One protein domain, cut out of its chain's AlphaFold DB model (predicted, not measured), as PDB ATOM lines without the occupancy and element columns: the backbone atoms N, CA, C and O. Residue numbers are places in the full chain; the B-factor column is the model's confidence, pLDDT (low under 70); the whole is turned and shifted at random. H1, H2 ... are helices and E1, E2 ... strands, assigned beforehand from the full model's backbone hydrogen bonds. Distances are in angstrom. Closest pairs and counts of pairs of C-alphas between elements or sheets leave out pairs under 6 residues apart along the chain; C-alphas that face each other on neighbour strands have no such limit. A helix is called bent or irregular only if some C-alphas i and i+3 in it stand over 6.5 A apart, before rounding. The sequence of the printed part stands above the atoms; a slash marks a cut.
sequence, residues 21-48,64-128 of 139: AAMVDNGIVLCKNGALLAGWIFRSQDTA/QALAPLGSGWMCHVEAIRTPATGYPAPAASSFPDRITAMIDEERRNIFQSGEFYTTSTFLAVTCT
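AT A GLANCE: This is residues 21 to 48 and 64 to 128 of the 139 residues of the protein "Conjugal transfer protein TrbE" of Marinifilum sp. JC120 (UniProt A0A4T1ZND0). What is the picture? A strongly twisted antiparallel sheet narrows to a ribbon of two long strands, E4 and E5, with H2 beyond one end and H1 near the other. What builds it? The printed part has 93 residues, with two named helices and five named strands, E1 E2 E3 H1 E4 H2 E5, a mixed class; the sheet runs E1 E2 E3 E5 E4. It is extended, with radius of gyration of the C-alphas 21.2 A and spans 62 by 31 by 23 A.

HOW THE PARTS SIT: How do strands pair? E5, residues 117 to 127, is antiparallel to E4, residues 73 to 83, N 122 and O 78 being 2.8 A apart, and to E3, residues 36 to 42, N 40 and O 123 2.8 A. E2, residues 28 to 31, forms hairpins with E3, N 29 and O 37 2.8 A, and with E1, residues 21 to 25, N 24 and O 28 2.9 A: a meander, each strand the antiparallel neighbour of the one before. Where are the helices? H1, residues 64 to 69, and H2, residues 98 to 112, are apart and not on the sheet. Every O i to N i+4 pair of H2 is within hydrogen-bond range; in H1 0 of 2 are, and 1 of 3 O i to N i+3 pairs.

IN THESE COORDINATES: Where are anchors? E1 begins at C-alpha 21, (158.666, 4.325, 377.192), and E5 ends at C-alpha 127, (160.236, 1.402, 362.981). What are the lengths? E4 and E5 each span 32.6 A from first to last C-alpha, H2 21.1 A. H1 is only just irregular: C-alphas 65 and 68 are 6.8 A apart.

THE WHOLE: How large is it? C-alphas 33 and 98, the farthest pair, are 63.0 A apart. Is anything cut or long? Residues 49 to 63 are not printed, and C-alphas 48 and 64 are 21.9 A apart. The link E4 to H2, 14 residues, is long. Is confidence low? No printed residue is under 70.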
ATOM      1  N   ALA A  21     158.822   3.042 376.510       93.81
ATOM      2  CA  ALA A  21     158.666   4.325 377.192       93.81
ATOM      3  C   ALA A  21     157.207   4.581 377.585       93.81
ATOM      4  O   ALA A  21     156.923   4.799 378.760       93.81
ATOM      5  N   ALA A  22     156.288   4.548 376.617       94.56
ATOM      6  CA  ALA A  22     154.863   4.774 376.844       94.56
ATOM      7  C   ALA A  22     154.029   4.221 375.684       94.56
ATOM      8  O   ALA A  22     154.516   4.122 374.562       94.56
ATOM      9  N   MET A  23     152.760   3.909 375.940       96.00
ATOM     10  CA  MET A  23     151.776   3.688 374.881       96.00
ATOM     11  C   MET A  23     151.259   5.055 374.428       96.00
ATOM     12  O   MET A  23     150.684   5.785 375.234       96.00
ATOM     13  N   VAL A  24     151.547   5.431 373.185       95.88
ATOM     14  CA  VAL A  24     151.254   6.775 372.649       95.88
ATOM     15  C   VAL A  24     149.975   6.816 371.821       95.88
ATOM     16  O   VAL A  24     149.421   7.891 371.625       95.88
ATOM     17  N   ASP A  25     149.502   5.652 371.378       95.38
ATOM     18  CA  ASP A  25     148.221   5.459 370.699       95.38
ATOM     19  C   ASP A  25     147.737   4.013 370.916       95.38
ATOM     20  O   ASP A  25     148.456   3.187 371.492       95.38
ATOM     21  N   ASN A  26     146.533   3.677 370.454       94.06
ATOM     22  CA  ASN A  26     145.967   2.337 370.533       94.06
ATOM     23  C   ASN A  26     146.895   1.306 369.866       94.06
ATOM     24  O   ASN A  26     147.067   1.289 368.649       94.06
ATOM     25  N   GLY A  27     147.511   0.453 370.689       92.06
ATOM     26  CA  GLY A  27     148.424  -0.586 370.220       92.06
ATOM     27  C   GLY A  27     149.785  -0.074 369.735       92.06
ATOM     28  O   GLY A  27     150.559  -0.879 369.221       92.06
ATOM     29  N   ILE A  28     150.103   1.218 369.915       96.25
ATOM     30  CA  ILE A  28     151.392   1.811 369.533       96.25
ATOM     31  C   ILE A  28     152.198   2.170 370.782       96.25
ATOM     32  O   ILE A  28     151.822   3.034 371.579       96.25
ATOM     33  N   VAL A  29     153.355   1.533 370.924       96.75
ATOM     34  CA  VAL A  29     154.323   1.765 371.994       96.75
ATOM     35  C   VAL A  29     155.476   2.608 371.463       96.75
ATOM     36  O   VAL A  29     156.182   2.211 370.540       96.75
ATOM     37  N   LEU A  30     155.709   3.762 372.085       96.50
ATOM     38  CA  LEU A  30     156.935   4.529 371.923       96.50
ATOM     39  C   LEU A  30     158.053   3.867 372.728       96.50
ATOM     40  O   LEU A  30     157.928   3.645 373.935       96.50
ATOM     41  N   CYS A  31     159.167   3.603 372.064       95.50
ATOM     42  CA  CYS A  31     160.408   3.157 372.665       95.50
ATOM     43  C   CYS A  31     161.290   4.355 373.050       95.50
ATOM     44  O   CYS A  31     161.262   5.415 372.430       95.50
ATOM     45  N   LYS A  32     162.136   4.183 374.065       93.50
ATOM     46  CA  LYS A  32     163.028   5.215 374.620       93.50
ATOM     47  C   LYS A  32     164.062   5.744 373.631       93.50
ATOM     48  O   LYS A  32     164.573   6.840 373.819       93.50
ATOM     49  N   ASN A  33     164.385   4.963 372.605       91.25
ATOM     50  CA  ASN A  33     165.256   5.371 371.506       91.25
ATOM     51  C   ASN A  33     164.506   6.132 370.394       91.25
ATOM     52  O   ASN A  33     165.111   6.452 369.378       91.25
ATOM     53  N   GLY A  34     163.208   6.401 370.569       92.44
ATOM     54  CA  GLY A  34     162.358   7.087 369.596       92.44
ATOM     55  C   GLY A  34     161.671   6.168 368.585       92.44
ATOM     56  O   GLY A  34     160.911   6.668 367.762       92.44
ATOM     57  N   ALA A  35     161.901   4.853 368.631       95.12
ATOM     58  CA  ALA A  35     161.204   3.914 367.755       95.12
ATOM     59  C   ALA A  35     159.730   3.740 368.156       95.12
ATOM     60  O   ALA A  35     159.378   3.870 369.326       95.12
ATOM     61  N   LEU A  36     158.881   3.409 367.192       96.25
ATOM     62  CA  LEU A  36     157.490   3.025 367.393       96.25
ATOM     63  C   LEU A  36     157.359   1.521 367.185       96.25
ATOM     64  O   LEU A  36     157.860   0.996 366.194       96.25
ATOM     65  N   LEU A  37     156.689   0.846 368.112       96.75
ATOM     66  CA  LEU A  37     156.392  -0.579 368.066       96.75
ATOM     67  C   LEU A  37     154.878  -0.780 368.073       96.75
ATOM     68  O   LEU A  37     154.184  -0.205 368.908       96.75
ATOM     69  N   ALA A  38     154.383  -1.635 367.188       96.56
ATOM     70  CA  ALA A  38     153.008  -2.117 367.193       96.56
ATOM     71  C   ALA A  38     152.988  -3.646 367.126       96.56
ATOM     72  O   ALA A  38     153.912  -4.259 366.587       96.56
ATOM     73  N   GLY A  39     151.957  -4.265 367.700       95.00
ATOM     74  CA  GLY A  39     151.858  -5.718 367.792       95.00
ATOM     75  C   GLY A  39     150.448  -6.247 367.571       95.00
ATOM     76  O   GLY A  39     149.467  -5.614 367.956       95.00
ATOM     77  N   TRP A  40     150.360  -7.436 366.977       95.38
ATOM     78  CA  TRP A  40     149.113  -8.135 366.680       95.38
ATOM     79  C   TRP A  40     149.227  -9.616 367.020       95.38
ATOM     80  O   TRP A  40     150.290 -10.222 366.884       95.38
ATOM     81  N   ILE A  41     148.101 -10.211 367.403       95.19
ATOM     82  CA  ILE A  41     147.930 -11.665 367.422       95.19
ATOM     83  C   ILE A  41     147.307 -12.052 366.090       95.19
ATOM     84  O   ILE A  41     146.322 -11.444 365.669       95.19
ATOM     85  N   PHE A  42     147.853 -13.069 365.434       91.44
ATOM     86  CA  PHE A  42     147.302 -13.566 364.179       91.44
ATOM     87  C   PHE A  42     147.191 -15.089 364.182       91.44
ATOM     88  O   PHE A  42     147.853 -15.789 364.947       91.44
ATOM     89  N   ARG A  43     146.331 -15.608 363.303       88.25
ATOM     90  CA  ARG A  43     146.247 -17.035 362.987       88.25
ATOM     91  C   ARG A  43     146.421 -17.213 361.489       88.25
ATOM     92  O   ARG A  43     145.705 -16.588 360.710       88.25
ATOM     93  N   SER A  44     147.383 -18.039 361.098       79.19
ATOM     94  CA  SER A  44     147.565 -18.447 359.707       79.19
ATOM     95  C   SER A  44     146.746 -19.701 359.399       79.19
ATOM     96  O   SER A  44     146.235 -20.365 360.302       79.19
ATOM     97  N   GLN A  45     146.650 -20.039 358.114       82.44
ATOM     98  CA  GLN A  45     146.227 -21.377 357.701       82.44
ATOM     99  C   GLN A  45     147.232 -22.428 358.192       82.44
ATOM    100  O   GLN A  45     148.393 -22.096 358.476       82.44
ATOM    101  N   ASP A  46     146.781 -23.682 358.290       85.00
ATOM    102  CA  ASP A  46     147.645 -24.794 358.672       85.00
ATOM    103  C   ASP A  46     148.724 -25.011 357.606       85.00
ATOM    104  O   ASP A  46     148.509 -25.560 356.524       85.00
ATOM    105  N   THR A  47     149.908 -24.508 357.930       85.12
ATOM    106  CA  THR A  47     151.081 -24.548 357.064       85.12
ATOM    107  C   THR A  47     151.717 -25.942 357.088       85.12
ATOM    108  O   THR A  47     152.393 -26.312 356.134       85.12
ATOM    109  N   ALA A  48     151.477 -26.743 358.136       86.19
ATOM    110  CA  ALA A  48     152.047 -28.083 358.261       86.19
ATOM    111  C   ALA A  48     151.393 -29.089 357.302       86.19
ATOM    112  O   ALA A  48     152.049 -30.031 356.867       86.19
ATOM    113  N   GLN A  64     154.790  -9.614 349.328       96.00
ATOM    114  CA  GLN A  64     154.076  -8.470 348.754       96.00
ATOM    115  C   GLN A  64     153.555  -7.503 349.823       96.00
ATOM    116  O   GLN A  64     153.565  -6.296 349.597       96.00
ATOM    117  N   ALA A  65     153.127  -8.009 350.982       92.38
ATOM    118  CA  ALA A  65     152.666  -7.178 352.090       92.38
ATOM    119  C   ALA A  65     153.817  -6.436 352.794       92.38
ATOM    120  O   ALA A  65     153.638  -5.296 353.216       92.38
ATOM    121  N   LEU A  66     154.992  -7.063 352.912       91.12
ATOM    122  CA  LEU A  66     156.154  -6.483 353.593       91.12
ATOM    123  C   LEU A  66     157.029  -5.617 352.677       91.12
ATOM    124  O   LEU A  66     157.677  -4.693 353.162       91.12
ATOM    125  N   ALA A  67     157.045  -5.873 351.366       93.88
ATOM    126  CA  ALA A  67     157.895  -5.154 350.415       93.88
ATOM    127  C   ALA A  67     157.736  -3.617 350.455       93.88
ATOM    128  O   ALA A  67     158.762  -2.934 350.427       93.88
ATOM    129  N   PRO A  68     156.519  -3.041 350.578       93.81
ATOM    130  CA  PRO A  68     156.342  -1.591 350.653       93.81
ATOM    131  C   PRO A  68     156.959  -0.934 351.893       93.81
ATOM    132  O   PRO A  68     157.181   0.274 351.874       93.81
ATOM    133  N   LEU A  69     157.238  -1.692 352.963       90.81
ATOM    134  CA  LEU A  69     157.863  -1.148 354.172       90.81
ATOM    135  C   LEU A  69     159.295  -0.663 353.898       90.81
ATOM    136  O   LEU A  69     159.748   0.299 354.517       90.81
ATOM    137  N   GLY A  70     160.003  -1.284 352.950       90.00
ATOM    138  CA  GLY A  70     161.379  -0.922 352.619       90.00
ATOM    139  C   GLY A  70     162.350  -1.160 353.783       90.00
ATOM    140  O   GLY A  70     162.276  -2.167 354.484       90.00
ATOM    141  N   SER A  71     163.302  -0.244 353.968       89.38
ATOM    142  CA  SER A  71     164.316  -0.318 355.025       89.38
ATOM    143  C   SER A  71     163.903   0.447 356.289       89.38
ATOM    144  O   SER A  71     163.026   1.306 356.268       89.38
ATOM    145  N   GLY A  72     164.547   0.138 357.421       90.50
ATOM    146  CA  GLY A  72     164.281   0.804 358.706       90.50
ATOM    147  C   GLY A  72     163.122   0.208 359.513       90.50
ATOM    148  O   GLY A  72     162.824   0.700 360.602       90.50
ATOM    149  N   TRP A  73     162.518  -0.869 359.009       94.38
ATOM    150  CA  TRP A  73     161.537  -1.681 359.715       94.38
ATOM    151  C   TRP A  73     162.165  -2.964 360.252       94.38
ATOM    152  O   TRP A  73     163.027  -3.576 359.623       94.38
ATOM    153  N   MET A  74     161.690  -3.389 361.413       94.69
ATOM    154  CA  MET A  74     162.038  -4.642 362.065       94.69
ATOM    155  C   MET A  74     160.746  -5.410 362.331       94.69
ATOM    156  O   MET A  74     159.826  -4.866 362.937       94.69
ATOM    157  N   CYS A  75     160.675  -6.658 361.874       94.12
ATOM    158  CA  CYS A  75     159.526  -7.537 362.089       94.12
ATOM    159  C   CYS A  75     159.950  -8.725 362.953       94.12
ATOM    160  O   CYS A  75     160.896  -9.432 362.614       94.12
ATOM    161  N   HIS A  76     159.230  -8.955 364.044       94.81
ATOM    162  CA  HIS A  76     159.369 -10.117 364.909       94.81
ATOM    163  C   HIS A  76     158.110 -10.960 364.809       94.81
ATOM    164  O   HIS A  76     157.005 -10.449 364.982       94.81
ATOM    165  N   VAL A  77     158.284 -12.249 364.544       94.31
ATOM    166  CA  VAL A  77     157.194 -13.220 364.531       94.31
ATOM    167  C   VAL A  77     157.501 -14.274 365.576       94.31
ATOM    168  O   VAL A  77     158.547 -14.917 365.515       94.31
ATOM    169  N   GLU A  78     156.599 -14.443 366.534       94.62
ATOM    170  CA  GLU A  78     156.745 -15.414 367.616       94.62
ATOM    171  C   GLU A  78     155.573 -16.386 367.625       94.62
ATOM    172  O   GLU A  78     154.426 -15.990 367.440       94.62
ATOM    173  N   ALA A  79     155.860 -17.660 367.878       93.38
ATOM    174  CA  ALA A  79     154.862 -18.697 368.095       93.38
ATOM    175  C   ALA A  79     155.064 -19.269 369.500       93.38
ATOM    176  O   ALA A  79     156.047 -19.960 369.767       93.38
ATOM    177  N   ILE A  80     154.139 -18.962 370.407       93.81
ATOM    178  CA  ILE A  80     154.220 -19.366 371.812       93.81
ATOM    179  C   ILE A  80     153.259 -20.526 372.040       93.81
ATOM    180  O   ILE A  80     152.055 -20.397 371.807       93.81
ATOM    181  N   ARG A  81     153.792 -21.656 372.517       91.94
ATOM    182  CA  ARG A  81     152.994 -22.811 372.937       91.94
ATOM    183  C   ARG A  81     152.623 -22.673 374.406       91.94
ATOM    184  O   ARG A  81     153.504 -22.558 375.252       91.94
ATOM    185  N   THR A  82     151.335 -22.734 374.708       90.81
ATOM    186  CA  THR A  82     150.820 -22.768 376.078       90.81
ATOM    187  C   THR A  82     150.073 -24.078 376.324       90.81
ATOM    188  O   THR A  82     149.401 -24.566 375.409       90.81
ATOM    189  N   PRO A  83     150.193 -24.686 377.520       89.88
ATOM    190  CA  PRO A  83     149.425 -25.880 377.860       89.88
ATOM    191  C   PRO A  83     147.923 -25.640 377.678       89.88
ATOM    192  O   PRO A  83     147.378 -24.640 378.144       89.88
ATOM    193  N   ALA A  84     147.258 -26.566 376.997       85.94
ATOM    194  CA  ALA A  84     145.828 -26.545 376.728       85.94
ATOM    195  C   ALA A  84     145.138 -27.613 377.585       85.94
ATOM    196  O   ALA A  84     144.733 -28.658 377.090       85.94
ATOM    197  N   THR A  85     145.032 -27.351 378.887       74.06
ATOM    198  CA  THR A  85     144.450 -28.285 379.872       74.06
ATOM    199  C   THR A  85     142.937 -28.123 380.052       74.06
ATOM    200  O   THR A  85     142.312 -28.847 380.823       74.06
ATOM    201  N   GLY A  86     142.326 -27.152 379.368       80.88
ATOM    202  CA  GLY A  86     140.898 -26.874 379.480       80.88
ATOM    203  C   GLY A  86     140.054 -27.833 378.643       80.88
ATOM    204  O   GLY A  86     140.153 -27.832 377.419       80.88
ATOM    205  N   TYR A  87     139.164 -28.577 379.298       89.44
ATOM    206  CA  TYR A  87     138.053 -29.293 378.668       89.44
ATOM    207  C   TYR A  87     136.733 -28.869 379.339       89.44
ATOM    208  O   TYR A  87     136.737 -28.658 380.557       89.44
ATOM    209  N   PRO A  88     135.608 -28.711 378.610       91.06
ATOM    210  CA  PRO A  88     134.327 -28.313 379.206       91.06
ATOM    211  C   PRO A  88     133.922 -29.248 380.345       91.06
ATOM    212  O   PRO A  88     134.031 -30.453 380.170       91.06
ATOM    213  N   ALA A  89     133.451 -28.740 381.492       90.56
ATOM    214  CA  ALA A  89     133.018 -29.567 382.631       90.56
ATOM    215  C   ALA A  89     131.861 -30.524 382.254       90.56
ATOM    216  O   ALA A  89     131.114 -30.198 381.333       90.56
ATOM    217  N   PRO A  90     131.646 -31.657 382.959       90.12
ATOM    218  CA  PRO A  90     130.613 -32.626 382.571       90.12
ATOM    219  C   PRO A  90     129.212 -32.009 382.492       90.12
ATOM    220  O   PRO A  90     128.448 -32.319 381.591       90.12
ATOM    221  N   ALA A  91     128.907 -31.055 383.379       91.25
ATOM    222  CA  ALA A  91     127.634 -30.331 383.386       91.25
ATOM    223  C   ALA A  91     127.415 -29.414 382.162       91.25
ATOM    224  O   ALA A  91     126.288 -29.005 381.905       91.25
ATOM    225  N   ALA A  92     128.477 -29.070 381.427       91.88
ATOM    226  CA  ALA A  92     128.407 -28.297 380.186       91.88
ATOM    227  C   ALA A  92     128.306 -29.189 378.934       91.88
ATOM    228  O   ALA A  92     128.114 -28.677 377.832       91.88
ATOM    229  N   SER A  93     128.430 -30.507 379.102       91.12
ATOM    230  CA  SER A  93     128.318 -31.510 378.048       91.12
ATOM    231  C   SER A  93     126.923 -32.147 378.076       91.12
ATOM    232  O   SER A  93     126.454 -32.582 379.124       91.12
ATOM    233  N   SER A  94     126.252 -32.244 376.926       92.88
ATOM    234  CA  SER A  94     124.951 -32.916 376.806       92.88
ATOM    235  C   SER A  94     124.931 -33.783 375.556       92.88
ATOM    236  O   SER A  94     124.962 -33.264 374.440       92.88
ATOM    237  N   PHE A  95     124.841 -35.098 375.747       93.62
ATOM    238  CA  PHE A  95     124.822 -36.074 374.662       93.62
ATOM    239  C   PHE A  95     123.578 -36.963 374.761       93.62
ATOM    240  O   PHE A  95     123.276 -37.455 375.849       93.62
ATOM    241  N   PRO A  96     122.842 -37.160 373.652       92.25
ATOM    242  CA  PRO A  96     121.577 -37.895 373.658       92.25
ATOM    243  C   PRO A  96     121.759 -39.411 373.812       92.25
ATOM    244  O   PRO A  96     120.835 -40.096 374.244       92.25
ATOM    245  N   ASP A  97     122.931 -39.942 373.463       96.19
ATOM    246  CA  ASP A  97     123.240 -41.364 373.529       96.19
ATOM    247  C   ASP A  97     124.469 -41.651 374.403       96.19
ATOM    248  O   ASP A  97     125.364 -40.823 374.601       96.19
ATOM    249  N   ARG A  98     124.514 -42.882 374.918       94.25
ATOM    250  CA  ARG A  98     125.561 -43.335 375.834       94.25
ATOM    251  C   ARG A  98     126.937 -43.422 375.173       94.25
ATOM    252  O   ARG A  98     127.933 -43.228 375.860       94.25
ATOM    253  N   ILE A  99     127.011 -43.728 373.879       96.56
ATOM    254  CA  ILE A  99     128.293 -43.913 373.192       96.56
ATOM    255  C   ILE A  99     128.984 -42.563 373.022       96.56
ATOM    256  O   ILE A  99     130.150 -42.427 373.385       96.56
ATOM    257  N   THR A 100     128.262 -41.540 372.572       95.38
ATOM    258  CA  THR A 100     128.806 -40.185 372.439       95.38
ATOM    259  C   THR A 100     129.218 -39.610 373.797       95.38
ATOM    260  O   THR A 100     130.278 -38.994 373.896       95.38
ATOM    261  N   ALA A 101     128.457 -39.887 374.864       94.44
ATOM    262  CA  ALA A 101     128.852 -39.514 376.225       94.44
ATOM    263  C   ALA A 101     130.165 -40.191 376.665       94.44
ATOM    264  O   ALA A 101     131.028 -39.541 377.248       94.44
ATOM    265  N   MET A 102     130.349 -41.478 376.351       95.12
ATOM    266  CA  MET A 102     131.597 -42.194 376.651       95.12
ATOM    267  C   MET A 102     132.789 -41.649 375.853       95.12
ATOM    268  O   MET A 102     133.887 -41.553 376.393       95.12
ATOM    269  N   ILE A 103     132.581 -41.259 374.590       95.25
ATOM    270  CA  ILE A 103     133.622 -40.626 373.767       95.25
ATOM    271  C   ILE A 103     134.047 -39.278 374.367       95.25
ATOM    272  O   ILE A 103     135.240 -38.980 374.401       95.25
ATOM    273  N   ASP A 104     133.102 -38.458 374.842       94.94
ATOM    274  CA  ASP A 104     133.421 -37.184 375.505       94.94
ATOM    275  C   ASP A 104     134.227 -37.384 376.789       94.94
ATOM    276  O   ASP A 104     135.167 -36.631 377.041       94.94
ATOM    277  N   GLU A 105     133.896 -38.412 377.570       93.06
ATOM    278  CA  GLU A 105     134.612 -38.724 378.807       93.06
ATOM    279  C   GLU A 105     136.054 -39.168 378.541       93.06
ATOM    280  O   GLU A 105     136.978 -38.714 379.213       93.06
ATOM    281  N   GLU A 106     136.285 -39.973 377.502       93.44
ATOM    282  CA  GLU A 106     137.646 -40.342 377.102       93.44
ATOM    283  C   GLU A 106     138.447 -39.114 376.649       93.44
ATOM    284  O   GLU A 106     139.585 -38.905 377.071       93.44
ATOM    285  N   ARG A 107     137.833 -38.235 375.844       91.88
ATOM    286  CA  ARG A 107     138.462 -36.971 375.432       91.88
ATOM    287  C   ARG A 107     138.801 -36.115 376.646       91.88
ATOM    288  O   ARG A 107     139.910 -35.596 376.720       91.88
ATOM    289  N   ARG A 108     137.892 -35.993 377.611       91.31
ATOM    290  CA  ARG A 108     138.113 -35.263 378.864       91.31
ATOM    291  C   ARG A 108     139.319 -35.807 379.631       91.31
ATOM    292  O   ARG A 108     140.181 -35.015 380.003       91.31
ATOM    293  N   ASN A 109     139.403 -37.125 379.815       89.44
ATOM    294  CA  ASN A 109     140.531 -37.780 380.486       89.44
ATOM    295  C   ASN A 109     141.854 -37.491 379.771       89.44
ATOM    296  O   ASN A 109     142.850 -37.146 380.403       89.44
ATOM    297  N   ILE A 110     141.837 -37.557 378.440       89.06
ATOM    298  CA  ILE A 110     142.981 -37.231 377.594       89.06
ATOM    299  C   ILE A 110     143.396 -35.762 377.780       89.06
ATOM    300  O   ILE A 110     144.552 -35.492 378.078       89.06
ATOM    301  N   PHE A 111     142.484 -34.790 377.695       87.69
ATOM    302  CA  PHE A 111     142.831 -33.371 377.888       87.69
ATOM    303  C   PHE A 111     143.366 -33.063 379.298       87.69
ATOM    304  O   PHE A 111     144.207 -32.175 379.461       87.69
ATOM    305  N   GLN A 112     142.920 -33.812 380.309       84.06
ATOM    306  CA  GLN A 112     143.418 -33.710 381.682       84.06
ATOM    307  C   GLN A 112     144.809 -34.335 381.884       84.06
ATOM    308  O   GLN A 112     145.439 -34.047 382.901       84.06
ATOM    309  N   SER A 113     145.334 -35.118 380.928       84.50
ATOM    310  CA  SER A 113     146.696 -35.677 381.004       84.50
ATOM    311  C   SER A 113     147.793 -34.606 380.936       84.50
ATOM    312  O   SER A 113     148.920 -34.843 381.368       84.50
ATOM    313  N   GLY A 114     147.471 -33.412 380.422       79.12
ATOM    314  CA  GLY A 114     148.401 -32.284 380.315       79.12
ATOM    315  C   GLY A 114     149.310 -32.309 379.083       79.12
ATOM    316  O   GLY A 114     150.200 -31.469 378.967       79.12
ATOM    317  N   GLU A 115     149.087 -33.223 378.138       83.19
ATOM    318  CA  GLU A 115     149.938 -33.383 376.946       83.19
ATOM    319  C   GLU A 115     149.561 -32.460 375.771       83.19
ATOM    320  O   GLU A 115     150.220 -32.453 374.728       83.19
ATOM    321  N   PHE A 116     148.521 -31.639 375.931       88.75
ATOM    322  CA  PHE A 116     148.008 -30.766 374.877       88.75
ATOM    323  C   PHE A 116     148.529 -29.345 375.004       88.75
ATOM    324  O   PHE A 116     148.687 -28.801 376.094       88.75
ATOM    325  N   TYR A 117     148.743 -28.717 373.851       89.25
ATOM    326  CA  TYR A 117     149.211 -27.343 373.755       89.25
ATOM    327  C   TYR A 117     148.411 -26.603 372.696       89.25
ATOM    328  O   TYR A 117     148.077 -27.164 371.653       89.25
ATOM    329  N   THR A 118     148.168 -25.322 372.936       89.69
ATOM    330  CA  THR A 118     147.720 -24.391 371.905       89.69
ATOM    331  C   THR A 118     148.862 -23.450 371.546       89.69
ATOM    332  O   THR A 118     149.698 -23.125 372.389       89.69
ATOM    333  N   THR A 119     148.924 -23.036 370.286       91.12
ATOM    334  CA  THR A 119     149.928 -22.087 369.805       91.12
ATOM    335  C   THR A 119     149.254 -20.752 369.543       91.12
ATOM    336  O   THR A 119     148.293 -20.679 368.776       91.12
ATOM    337  N   SER A 120     149.768 -19.695 370.165       93.31
ATOM    338  CA  SER A 120     149.414 -18.315 369.840       93.31
ATOM    339  C   SER A 120     150.551 -17.678 369.059       93.31
ATOM    340  O   SER A 120     151.706 -17.764 369.479       93.31
ATOM    341  N   THR A 121     150.225 -17.044 367.935       94.94
ATOM    342  CA  THR A 121     151.219 -16.403 367.075       94.94
ATOM    343  C   THR A 121     151.104 -14.889 367.168       94.94
ATOM    344  O   THR A 121     150.007 -14.331 367.099       94.94
ATOM    345  N   PHE A 122     152.245 -14.231 367.320       95.81
ATOM    346  CA  PHE A 122     152.372 -12.794 367.502       95.81
ATOM    347  C   PHE A 122     153.231 -12.215 366.384       95.81
ATOM    348  O   PHE A 122     154.246 -12.798 366.005       95.81
ATOM    349  N   LEU A 123     152.827 -11.060 365.870       95.06
ATOM    350  CA  LEU A 123     153.623 -10.225 364.981       95.06
ATOM    351  C   LEU A 123     153.866  -8.902 365.698       95.06
ATOM    352  O   LEU A 123     152.906  -8.220 366.042       95.06
ATOM    353  N   ALA A 124     155.125  -8.525 365.882       95.81
ATOM    354  CA  ALA A 124     155.506  -7.193 366.318       95.81
ATOM    355  C   ALA A 124     156.319  -6.510 365.222       95.81
ATOM    356  O   ALA A 124     157.248  -7.088 364.662       95.81
ATOM    357  N   VAL A 125     155.970  -5.267 364.925       95.75
ATOM    358  CA  VAL A 125     156.633  -4.459 363.910       95.75
ATOM    359  C   VAL A 125     157.143  -3.188 364.573       95.75
ATOM    360  O   VAL A 125     156.407  -2.521 365.295       95.75
ATOM    361  N   THR A 126     158.415  -2.871 364.348       95.94
ATOM    362  CA  THR A 126     159.078  -1.687 364.902       95.94
ATOM    363  C   THR A 126     159.688  -0.851 363.788       95.94
ATOM    364  O   THR A 126     160.342  -1.395 362.899       95.94
ATOM    365  N   CYS A 127     159.527   0.467 363.848       95.06
ATOM    366  CA  CYS A 127     160.236   1.402 362.981       95.06
ATOM    367  C   CYS A 127     160.738   2.608 363.764       95.06
ATOM    368  O   CYS A 127     160.112   3.055 364.725       95.06
ATOM    369  N   THR A 128     161.872   3.159 363.346       93.94
ATOM    370  CA  THR A 128     162.322   4.457 363.849       93.94
ATOM    371  C   THR A 128     161.859   5.519 362.861       93.94
ATOM    372  O   THR A 128     162.357   5.529 361.732       93.94
TER     373      THR A 128